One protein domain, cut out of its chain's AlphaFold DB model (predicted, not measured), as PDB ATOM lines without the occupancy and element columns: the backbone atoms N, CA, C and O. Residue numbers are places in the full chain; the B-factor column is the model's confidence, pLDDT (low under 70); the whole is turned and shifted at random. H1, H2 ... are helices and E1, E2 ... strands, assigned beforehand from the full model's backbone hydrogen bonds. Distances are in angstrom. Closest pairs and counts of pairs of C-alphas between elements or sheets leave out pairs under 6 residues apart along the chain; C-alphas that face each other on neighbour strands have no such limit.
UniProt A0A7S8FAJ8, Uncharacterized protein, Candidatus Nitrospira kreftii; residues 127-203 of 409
ATOM      1  N   SER A 127      -2.520 -55.027 -16.195       65.56
ATOM      2  CA  SER A 127      -3.030 -53.853 -15.486       65.56
ATOM      3  C   SER A 127      -1.843 -53.033 -15.006       65.56
ATOM      4  O   SER A 127      -0.768 -53.580 -14.755       65.56
ATOM      5  N   GLY A 128      -1.977 -51.717 -14.946       76.12
ATOM      6  CA  GLY A 128      -0.810 -50.888 -14.695       76.12
ATOM      7  C   GLY A 128      -1.147 -49.485 -14.258       76.12
ATOM      8  O   GLY A 128      -2.302 -49.133 -14.019       76.12
ATOM      9  N   VAL A 129      -0.108 -48.667 -14.191       82.69
ATOM     10  CA  VAL A 129      -0.240 -47.235 -13.935       82.69
ATOM     11  C   VAL A 129       0.223 -46.490 -15.173       82.69
ATOM     12  O   VAL A 129       1.309 -46.761 -15.677       82.69
ATOM     13  N   SER A 130      -0.583 -45.550 -15.661       84.81
ATOM     14  CA  SER A 130      -0.150 -44.595 -16.676       84.81
ATOM     15  C   SER A 130       0.215 -43.272 -16.031       84.81
ATOM     16  O   SER A 130      -0.510 -42.769 -15.176       84.81
ATOM     17  N   VAL A 131       1.332 -42.708 -16.471       85.81
ATOM     18  CA  VAL A 131       1.766 -41.346 -16.167       85.81
ATOM     19  C   VAL A 131       2.099 -40.697 -17.505       85.81
ATOM     20  O   VAL A 131       2.961 -41.203 -18.221       85.81
ATOM     21  N   ASP A 132       1.409 -39.615 -17.868       85.00
ATOM     22  CA  ASP A 132       1.637 -38.867 -19.118       85.00
ATOM     23  C   ASP A 132       1.745 -39.749 -20.378       85.00
ATOM     24  O   ASP A 132       2.578 -39.536 -21.257       85.00
ATOM     25  N   GLY A 133       0.901 -40.783 -20.462       73.00
ATOM     26  CA  GLY A 133       0.859 -41.708 -21.599       73.00
ATOM     27  C   GLY A 133       1.916 -42.818 -21.574       73.00
ATOM     28  O   GLY A 133       1.831 -43.745 -22.377       73.00
ATOM     29  N   VAL A 134       2.859 -42.801 -20.627       79.88
ATOM     30  CA  VAL A 134       3.766 -43.928 -20.363       79.88
ATOM     31  C   VAL A 134       3.042 -44.929 -19.471       79.88
ATOM     32  O   VAL A 134       2.628 -44.580 -18.367       79.88
ATOM     33  N   VAL A 135       2.866 -46.165 -19.939       80.31
ATOM     34  CA  VAL A 135       2.224 -47.240 -19.167       80.31
ATOM     35  C   VAL A 135       3.291 -48.086 -18.487       80.31
ATOM     36  O   VAL A 135       4.143 -48.672 -19.152       80.31
ATOM     37  N   VAL A 136       3.212 -48.174 -17.162       79.06
ATOM     38  CA  VAL A 136       3.990 -49.102 -16.342       79.06
ATOM     39  C   VAL A 136       3.177 -50.391 -16.174       79.06
ATOM     40  O   VAL A 136       2.223 -50.407 -15.387       79.06
ATOM     41  N   PRO A 137       3.510 -51.469 -16.904       74.88
ATOM     42  CA  PRO A 137       2.801 -52.737 -16.794       74.88
ATOM     43  C   PRO A 137       3.004 -53.352 -15.405       74.88
ATOM     44  O   PRO A 137       4.099 -53.306 -14.851       74.88
ATOM     45  N   GLN A 138       1.939 -53.925 -14.848       75.19
ATOM     46  CA  GLN A 138       1.873 -54.490 -13.493       75.19
ATOM     47  C   GLN A 138       2.218 -53.496 -12.374       75.19
ATOM     48  O   GLN A 138       2.505 -53.893 -11.245       75.19
ATOM     49  N   GLY A 139       2.171 -52.197 -12.682       78.19
ATOM     50  CA  GLY A 139       2.288 -51.134 -11.700       78.19
ATOM     51  C   GLY A 139       1.061 -51.091 -10.794       78.19
ATOM     52  O   GLY A 139      -0.071 -51.076 -11.275       78.19
ATOM     53  N   THR A 140       1.285 -51.003  -9.486       83.44
ATOM     54  CA  THR A 140       0.241 -50.691  -8.505       83.44
ATOM     55  C   THR A 140       0.425 -49.261  -8.022       83.44
ATOM     56  O   THR A 140       1.525 -48.870  -7.629       83.44
ATOM     57  N   LEU A 141      -0.646 -48.464  -8.059       84.94
ATOM     58  CA  LEU A 141      -0.632 -47.104  -7.529       84.94
ATOM     59  C   LEU A 141      -0.944 -47.131  -6.031       84.94
ATOM     60  O   LEU A 141      -1.973 -47.658  -5.612       84.94
ATOM     61  N   HIS A 142      -0.084 -46.512  -5.236       85.00
ATOM     62  CA  HIS A 142      -0.264 -46.349  -3.801       85.00
ATOM     63  C   HIS A 142      -0.369 -44.871  -3.449       85.00
ATOM     64  O   HIS A 142       0.368 -44.042  -3.983       85.00
ATOM     65  N   GLN A 143      -1.239 -44.544  -2.497       85.06
ATOM     66  CA  GLN A 143      -1.191 -43.242  -1.840       85.06
ATOM     67  C   GLN A 143      -0.093 -43.284  -0.775       85.06
ATOM     68  O   GLN A 143      -0.103 -44.140   0.107       85.06
ATOM     69  N   CYS A 144       0.888 -42.392  -0.895       77.44
ATOM     70  CA  CYS A 144       2.062 -42.367  -0.023       77.44
ATOM     71  C   CYS A 144       1.793 -41.931   1.424       77.44
ATOM     72  O   CYS A 144       2.503 -42.433   2.300       77.44
ATOM     73  N   PRO A 145       0.830 -41.033   1.730       76.19
ATOM     74  CA  PRO A 145       0.556 -40.659   3.112       76.19
ATOM     75  C   PRO A 145       0.212 -41.887   3.971       76.19
ATOM     76  O   PRO A 145      -0.849 -42.486   3.820       76.19
ATOM     77  N   GLY A 146       1.126 -42.271   4.870       66.19
ATOM     78  CA  GLY A 146       0.960 -43.411   5.780       66.19
ATOM     79  C   GLY A 146       1.394 -44.781   5.238       66.19
ATOM     80  O   GLY A 146       1.247 -45.769   5.955       66.19
ATOM     81  N   HIS A 147       1.948 -44.874   4.022       73.00
ATOM     82  CA  HIS A 147       2.429 -46.148   3.479       73.00
ATOM     83  C   HIS A 147       3.886 -46.429   3.912       73.00
ATOM     84  O   HIS A 147       4.755 -45.586   3.680       73.00
ATOM     85  N   PRO A 148       4.197 -47.608   4.491       71.06
ATOM     86  CA  PRO A 148       5.494 -47.890   5.124       71.06
ATOM     87  C   PRO A 148       6.680 -47.857   4.155       71.06
ATOM     88  O   PRO A 148       7.801 -47.537   4.547       71.06
ATOM     89  N   ASP A 149       6.432 -48.161   2.883       68.81
ATOM     90  CA  ASP A 149       7.475 -48.167   1.860       68.81
ATOM     91  C   ASP A 149       7.677 -46.812   1.168       68.81
ATOM     92  O   ASP A 149       8.665 -46.668   0.454       68.81
ATOM     93  N   CYS A 150       6.810 -45.818   1.399       69.81
ATOM     94  CA  CYS A 150       6.787 -44.548   0.671       69.81
ATOM     95  C   CYS A 150       7.545 -43.407   1.367       69.81
ATOM     96  O   CYS A 150       7.656 -43.363   2.590       69.81
ATOM     97  N   ASN A 151       8.027 -42.435   0.586       68.25
ATOM     98  CA  ASN A 151       8.554 -41.186   1.135       68.25
ATOM     99  C   ASN A 151       7.395 -40.280   1.595       68.25
ATOM    100  O   ASN A 151       6.449 -40.058   0.841       68.25
ATOM    101  N   ALA A 152       7.490 -39.717   2.804       66.00
ATOM    102  CA  ALA A 152       6.482 -38.825   3.379       66.00
ATOM    103  C   ALA A 152       6.261 -37.531   2.570       66.00
ATOM    104  O   ALA A 152       5.225 -36.890   2.721       66.00
ATOM    105  N   SER A 153       7.218 -37.139   1.719       69.94
ATOM    106  CA  SER A 153       7.108 -35.945   0.870       69.94
ATOM    107  C   SER A 153       6.429 -36.185  -0.482       69.94
ATOM    108  O   SER A 153       6.134 -35.216  -1.181       69.94
ATOM    109  N   SER A 154       6.186 -37.436  -0.875       76.62
ATOM    110  CA  SER A 154       5.513 -37.761  -2.136       76.62
ATOM    111  C   SER A 154       4.010 -37.964  -1.902       76.62
ATOM    112  O   SER A 154       3.635 -38.540  -0.885       76.62
ATOM    113  N   PRO A 155       3.122 -37.522  -2.810       80.00
ATOM    114  CA  PRO A 155       1.679 -37.754  -2.681       80.00
ATOM    115  C   PRO A 155       1.254 -39.188  -3.054       80.00
ATOM    116  O   PRO A 155       0.238 -39.685  -2.572       80.00
ATOM    117  N   GLN A 156       2.025 -39.870  -3.897       86.06
ATOM    118  CA  GLN A 156       1.708 -41.190  -4.455       86.06
ATOM    119  C   GLN A 156       2.986 -41.920  -4.871       86.06
ATOM    120  O   GLN A 156       4.024 -41.289  -5.049       86.06
ATOM    121  N   GLY A 157       2.911 -43.235  -5.025       86.69
ATOM    122  CA  GLY A 157       4.019 -44.081  -5.451       86.69
ATOM    123  C   GLY A 157       3.522 -45.176  -6.383       86.69
ATOM    124  O   GLY A 157       2.364 -45.585  -6.298       86.69
ATOM    125  N   ILE A 158       4.392 -45.643  -7.272       87.00
ATOM    126  CA  ILE A 158       4.127 -46.800  -8.129       87.00
ATOM    127  C   ILE A 158       5.009 -47.934  -7.639       87.00
ATOM    128  O   ILE A 158       6.214 -47.737  -7.499       87.00
ATOM    129  N   SER A 159       4.423 -49.103  -7.407       85.81
ATOM    130  CA  SER A 159       5.161 -50.320  -7.080       85.81
ATOM    131  C   SER A 159       5.056 -51.348  -8.205       85.81
ATOM    132  O   SER A 159       4.023 -51.448  -8.868       85.81
ATOM    133  N   ILE A 160       6.128 -52.107  -8.432       82.75
ATOM    134  CA  ILE A 160       6.155 -53.279  -9.316       82.75
ATOM    135  C   ILE A 160       6.702 -54.496  -8.551       82.75
ATOM    136  O   ILE A 160       7.610 -54.330  -7.728       82.75
ATOM    137  N   PRO A 161       6.210 -55.719  -8.819       78.44
ATOM    138  CA  PRO A 161       6.703 -56.929  -8.165       78.44
ATOM    139  C   PRO A 161       8.209 -57.164  -8.370       78.44
ATOM    140  O   PRO A 161       8.777 -56.870  -9.427       78.44
ATOM    141  N   THR A 162       8.862 -57.763  -7.371       72.19
ATOM    142  CA  THR A 162      10.302 -58.096  -7.397       72.19
ATOM    143  C   THR A 162      10.693 -59.005  -8.566       72.19
ATOM    144  O   THR A 162      11.813 -58.906  -9.068       72.19
ATOM    145  N   THR A 163       9.767 -59.844  -9.038       65.81
ATOM    146  CA  THR A 163       9.936 -60.754 -10.181       65.81
ATOM    147  C   THR A 163      10.173 -60.039 -11.511       65.81
ATOM    148  O   THR A 163      10.677 -60.667 -12.437       65.81
ATOM    149  N   ILE A 164       9.836 -58.750 -11.614       68.25
ATOM    150  CA  ILE A 164       9.940 -57.953 -12.849       68.25
ATOM    151  C   ILE A 164      11.017 -56.882 -12.717       68.25
ATOM    152  O   ILE A 164      11.703 -56.555 -13.679       68.25
ATOM    153  N   CYS A 165      11.204 -56.341 -11.514       67.25
ATOM    154  CA  CYS A 165      12.150 -55.251 -11.332       67.25
ATOM    155  C   CYS A 165      13.623 -55.656 -11.506       67.25
ATOM    156  O   CYS A 165      14.439 -54.814 -11.865       67.25
ATOM    157  N   PHE A 166      13.990 -56.917 -11.252       64.81
ATOM    158  CA  PHE A 166      15.401 -57.335 -11.198       64.81
ATOM    159  C   PHE A 166      15.787 -58.448 -12.181       64.81
ATOM    160  O   PHE A 166      16.934 -58.888 -12.174       64.81
ATOM    161  N   THR A 167      14.882 -58.896 -13.052       54.84
ATOM    162  CA  THR A 167      15.075 -60.079 -13.915       54.84
ATOM    163  C   THR A 167      15.640 -59.772 -15.309       54.84
ATOM    164  O   THR A 167      15.433 -60.526 -16.255       54.84
ATOM    165  N   GLY A 168      16.458 -58.719 -15.413       52.25
ATOM    166  CA  GLY A 168      17.160 -58.325 -16.640       52.25
ATOM    167  C   GLY A 168      16.344 -57.397 -17.554       52.25
ATOM    168  O   GLY A 168      15.136 -57.257 -17.380       52.25
ATOM    169  N   PRO A 169      16.999 -56.696 -18.497       49.19
ATOM    170  CA  PRO A 169      16.323 -55.773 -19.403       49.19
ATOM    171  C   PRO A 169      15.290 -56.484 -20.298       49.19
ATOM    172  O   PRO A 169      15.537 -57.616 -20.720       49.19
ATOM    173  N   PRO A 170      14.189 -55.799 -20.667       51.81
ATOM    174  CA  PRO A 170      13.918 -54.377 -20.423       51.81
ATOM    175  C   PRO A 170      13.249 -54.107 -19.060       51.81
ATOM    176  O   PRO A 170      12.157 -54.596 -18.785       51.81
ATOM    177  N   TYR A 171      13.872 -53.260 -18.229       61.59
ATOM    178  CA  TYR A 171      13.209 -52.693 -17.049       61.59
ATOM    179  C   TYR A 171      12.043 -51.794 -17.488       61.59
ATOM    180  O   TYR A 171      12.159 -51.134 -18.528       61.59
ATOM    181  N   PRO A 172      10.953 -51.688 -16.704       67.94
ATOM    182  CA  PRO A 172       9.901 -50.722 -16.989       67.94
ATOM    183  C   PRO A 172      10.503 -49.319 -17.054       67.94
ATOM    184  O   PRO A 172      11.256 -48.919 -16.164       67.94
ATOM    185  N   THR A 173      10.203 -48.568 -18.110       76.31
ATOM    186  CA  THR A 173      10.685 -47.191 -18.226       76.31
ATOM    187  C   THR A 173      10.094 -46.359 -17.094       76.31
ATOM    188  O   THR A 173       8.883 -46.366 -16.875       76.31
ATOM    189  N   VAL A 174      10.956 -45.662 -16.355       82.69
ATOM    190  CA  VAL A 174      10.524 -44.730 -15.313       82.69
ATOM    191  C   VAL A 174       9.811 -43.567 -16.008       82.69
ATOM    192  O   VAL A 174      10.401 -42.979 -16.921       82.69
ATOM    193  N   PRO A 175       8.563 -43.236 -15.635       84.56
ATOM    194  CA  PRO A 175       7.864 -42.119 -16.247       84.56
ATOM    195  C   PRO A 175       8.602 -40.790 -16.071       84.56
ATOM    196  O   PRO A 175       9.315 -40.577 -15.091       84.56
ATOM    197  N   ALA A 176       8.414 -39.870 -17.016       85.25
ATOM    198  CA  ALA A 176       9.016 -38.545 -16.928       85.25
ATOM    199  C   ALA A 176       8.538 -37.813 -15.660       85.25
ATOM    200  O   ALA A 176       7.359 -37.856 -15.312       85.25
ATOM    201  N   GLY A 177       9.467 -37.162 -14.954       86.00
ATOM    202  CA  GLY A 177       9.181 -36.511 -13.672       86.00
ATOM    203  C   GLY A 177       9.018 -37.483 -12.499       86.00
ATOM    204  O   GLY A 177       8.617 -37.061 -11.424       86.00
ATOM    205  N   TRP A 178       9.313 -38.774 -12.668       88.81
ATOM    206  CA  TRP A 178       9.366 -39.730 -11.564       88.81
ATOM    207  C   TRP A 178      10.808 -40.140 -11.272       88.81
ATOM    208  O   TRP A 178      11.643 -40.280 -12.164       88.81
ATOM    209  N   GLN A 179      11.099 -40.347  -9.993       85.25
ATOM    210  CA  GLN A 179      12.369 -40.866  -9.515       85.25
ATOM    211  C   GLN A 179      12.434 -42.375  -9.753       85.25
ATOM    212  O   GLN A 179      11.423 -43.070  -9.640       85.25
ATOM    213  N   GLY A 180      13.630 -42.855 -10.107       78.81
ATOM    214  CA  GLY A 180      13.861 -44.211 -10.605       78.81
ATOM    215  C   GLY A 180      13.457 -45.347  -9.663       78.81
ATOM    216  O   GLY A 180      13.065 -45.133  -8.525       78.81
ATOM    217  N   TRP A 181      13.564 -46.584 -10.150       84.19
ATOM    218  CA  TRP A 181      13.158 -47.771  -9.396       84.19
ATOM    219  C   TRP A 181      14.050 -48.018  -8.174       84.19
ATOM    220  O   TRP A 181      15.197 -48.445  -8.297       84.19
ATOM    221  N   PHE A 182      13.504 -47.785  -6.982       83.81
ATOM    222  CA  PHE A 182      14.159 -48.058  -5.709       83.81
ATOM    223  C   PHE A 182      13.803 -49.463  -5.202       83.81
ATOM    224  O   PHE A 182      12.612 -49.763  -5.069       83.81
ATOM    225  N   PRO A 183      14.789 -50.315  -4.865       80.12
ATOM    226  CA  PRO A 183      14.537 -51.616  -4.248       80.12
ATOM    227  C   PRO A 183      13.833 -51.468  -2.895       80.12
ATOM    228  O   PRO A 183      14.266 -50.698  -2.034       80.12
ATOM    229  N   LYS A 184      12.789 -52.266  -2.677       80.06
ATOM    230  CA  LYS A 184      12.091 -52.451  -1.399       80.06
ATOM    231  C   LYS A 184      11.791 -53.939  -1.170       80.06
ATOM    232  O   LYS A 184      11.795 -54.716  -2.124       80.06
ATOM    233  N   PRO A 185      11.486 -54.359   0.072       74.75
ATOM    234  CA  PRO A 185      11.124 -55.751   0.358       74.75
ATOM    235  C   PRO A 185       9.912 -56.246  -0.447       74.75
ATOM    236  O   PRO A 185       9.829 -57.425  -0.779       74.75
ATOM    237  N   SER A 186       8.990 -55.338  -0.775       70.75
ATOM    238  CA  SER A 186       7.747 -55.602  -1.503       70.75
ATOM    239  C   SER A 186       7.885 -55.554  -3.032       70.75
ATOM    240  O   SER A 186       6.951 -55.938  -3.733       70.75
ATOM    241  N   GLY A 187       9.016 -55.092  -3.575       81.62
ATOM    242  CA  GLY A 187       9.124 -54.790  -5.001       81.62
ATOM    243  C   GLY A 187      10.093 -53.662  -5.309       81.62
ATOM    244  O   GLY A 187      10.967 -53.328  -4.512       81.62
ATOM    245  N   CYS A 188       9.908 -53.038  -6.463       84.12
ATOM    246  CA  CYS A 188      10.533 -51.757  -6.755       84.12
ATOM    247  C   CYS A 188       9.531 -50.639  -6.785       84.12
ATOM    248  O   CYS A 188       8.388 -50.837  -7.183       84.12
ATOM    249  N   TRP A 189      10.001 -49.467  -6.390       86.44
ATOM    250  CA  TRP A 189       9.161 -48.305  -6.208       86.44
ATOM    251  C   TRP A 189       9.673 -47.118  -7.001       86.44
ATOM    252  O   TRP A 189      10.872 -46.868  -7.015       86.44
ATOM    253  N   ALA A 190       8.758 -46.376  -7.606       87.25
ATOM    254  CA  ALA A 190       9.012 -45.069  -8.189       87.25
ATOM    255  C   ALA A 190       8.142 -44.031  -7.473       87.25
ATOM    256  O   ALA A 190       7.005 -44.320  -7.085       87.25
ATOM    257  N   TYR A 191       8.666 -42.817  -7.318       88.00
ATOM    258  CA  TYR A 191       7.964 -41.700  -6.679       88.00
ATOM    259  C   TYR A 191       7.943 -40.485  -7.605       88.00
ATOM    260  O   TYR A 191       8.927 -40.262  -8.306       88.00
ATOM    261  N   PRO A 192       6.879 -39.673  -7.608       88.19
ATOM    262  CA  PRO A 192       6.828 -38.454  -8.396       88.19
ATOM    263  C   PRO A 192       7.764 -37.403  -7.797       88.19
ATOM    264  O   PRO A 192       7.832 -37.224  -6.575       88.19
ATOM    265  N   GLU A 193       8.448 -36.673  -8.668       85.94
ATOM    266  CA  GLU A 193       9.128 -35.431  -8.326       85.94
ATOM    267  C   GLU A 193       8.112 -34.288  -8.147       85.94
ATOM    268  O   GLU A 193       6.974 -34.370  -8.627       85.94
ATOM    269  N   PRO A 194       8.482 -33.198  -7.450       82.19
ATOM    270  CA  PRO A 194       7.622 -32.026  -7.335       82.19
ATOM    271  C   PRO A 194       7.193 -31.500  -8.714       82.19
ATOM    272  O   PRO A 194       8.030 -31.138  -9.536       82.19
ATOM    273  N   GLY A 195       5.881 -31.432  -8.952       80.12
ATOM    274  CA  GLY A 195       5.307 -30.963 -10.220       80.12
ATOM    275  C   GLY A 195       5.089 -32.046 -11.281       80.12
ATOM    276  O   GLY A 195       4.606 -31.720 -12.362       80.12
ATOM    277  N   ALA A 196       5.395 -33.313 -10.987       84.38
ATOM    278  CA  ALA A 196       5.111 -34.420 -11.892       84.38
ATOM    279  C   ALA A 196       3.610 -34.716 -12.001       84.38
ATOM    280  O   ALA A 196       2.855 -34.595 -11.027       84.38
ATOM    281  N   SER A 197       3.187 -35.159 -13.182       88.56
ATOM    282  CA  SER A 197       1.810 -35.573 -13.424       88.56
ATOM    283  C   SER A 197       1.451 -36.818 -12.617       88.56
ATOM    284  O   SER A 197       2.299 -37.697 -12.403       88.56
ATOM    285  N   PRO A 198       0.193 -36.920 -12.155       85.44
ATOM    286  CA  PRO A 198      -0.196 -38.028 -11.322       85.44
ATOM    287  C   PRO A 198      -0.342 -39.340 -12.081       85.44
ATOM    288  O   PRO A 198      -0.724 -39.364 -13.249       85.44
ATOM    289  N   GLY A 199      -0.053 -40.437 -11.382       84.19
ATOM    290  CA  GLY A 199      -0.302 -41.771 -11.900       84.19
ATOM    291  C   GLY A 199      -1.794 -42.067 -11.886       84.19
ATOM    292  O   GLY A 199      -2.488 -41.771 -10.915       84.19
ATOM    293  N   VAL A 200      -2.288 -42.670 -12.957       85.25
ATOM    294  CA  VAL A 200      -3.677 -43.111 -13.074       85.25
ATOM    295  C   VAL A 200      -3.685 -44.617 -13.271       85.25
ATOM    296  O   VAL A 200      -2.928 -45.148 -14.084       85.25
ATOM    297  N   LEU A 201      -4.537 -45.312 -12.517       79.50
ATOM    298  CA  LEU A 201      -4.761 -46.740 -12.722       79.50
ATOM    299  C   LEU A 201      -5.328 -46.957 -14.123       79.50
ATOM    300  O   LEU A 201      -6.378 -46.418 -14.471       79.50
ATOM    301  N   VAL A 202      -4.632 -47.768 -14.911       75.56
ATOM    302  CA  VAL A 202      -5.116 -48.233 -16.204       75.56
ATOM    303  C   VAL A 202      -5.729 -49.606 -15.965       75.56
ATOM    304  O   VAL A 202      -5.021 -50.513 -15.507       75.56
ATOM    305  N   PRO A 203      -7.034 -49.783 -16.242       64.38
ATOM    306  CA  PRO A 203      -7.636 -51.108 -16.267       64.38
ATOM    307  C   PRO A 203      -6.791 -52.024 -17.154       64.38
ATOM    308  O   PRO A 203      -6.297 -51.576 -18.190       64.38
TER     309      PRO A 203
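What this domain is: This is residues 127 to 203 of the 409 residues of an uncharacterized protein of Candidatus Nitrospira kreftii (UniProt A0A7S8FAJ8). A small sandwich, two antiparallel sheets partly face to face: a strongly twisted sheet in the order E3 E4 E6 E5, and a smaller sheet, E2 E1 E7, over its E3 and E4 part. The short helix H1 is over E6, and two long loops join E3 to E4 and H1 to E5. The printed part has 77 residues, with one named helix and seven named strands in the order E1 E2 E3 E4 H1 E5 E6 E7; it is mostly strand, though under half of the residues are in named elements. It is compact, with a radius of gyration of the C-alphas of 11.3 A, and rounded, spanning 30 by 28 by 21 A.

How they stand to each other: E1, residues 128 to 131, forms a hairpin with E2, residues 134 to 137; N 136 and O 129 are 2.8 A apart. E3, residues 140 to 143, forms a hairpin with E4, residues 156 to 160; N 140 and O 159 are 2.8 A apart. H1, residues 162 to 165, is too short for any O i to N i+4 pair, and its one O i to N i+3 pair is not within hydrogen-bond range. E5, residues 178 to 184, forms a hairpin with E6, residues 187 to 192; N 182 and O 189 are 2.8 A apart. E6 is also the antiparallel neighbour of E4, with N 158 and O 190 at 2.9 A. H1 is on this sheet, over E6, at a height of 8.1 A; their closest C-alphas, of Thr 162 and Gly 187, are 4.2 A apart. E4, H1 and E5 make a split strand-helix-strand unit, two strands running the same way with E6 between them, and a right-handed crossover. E7, residues 200 to 202, is antiparallel to E1, with N 200 and O 130 at 2.8 A. Across the sandwich, the closest C-alphas of E3 and E7, of Leu 141 and Leu 201, are 6.6 A apart.

Where its parts are: E1 begins at C-alpha 128, (-0.810, -50.888, -14.695). E4 is 13.8 A long, E5 16.5 A and E6 16.8 A. E7 ends at C-alpha 202, (-5.116, -48.233, -16.204).

The domain as a whole: The two C-alphas farthest apart, of Gly 146 and Pro 169, are 32.0 A apart. The printed part has no cut. The links E3 to E4 and H1 to E5 are long. The pLDDT is under 70 at 18 residues, among them 163 to 172.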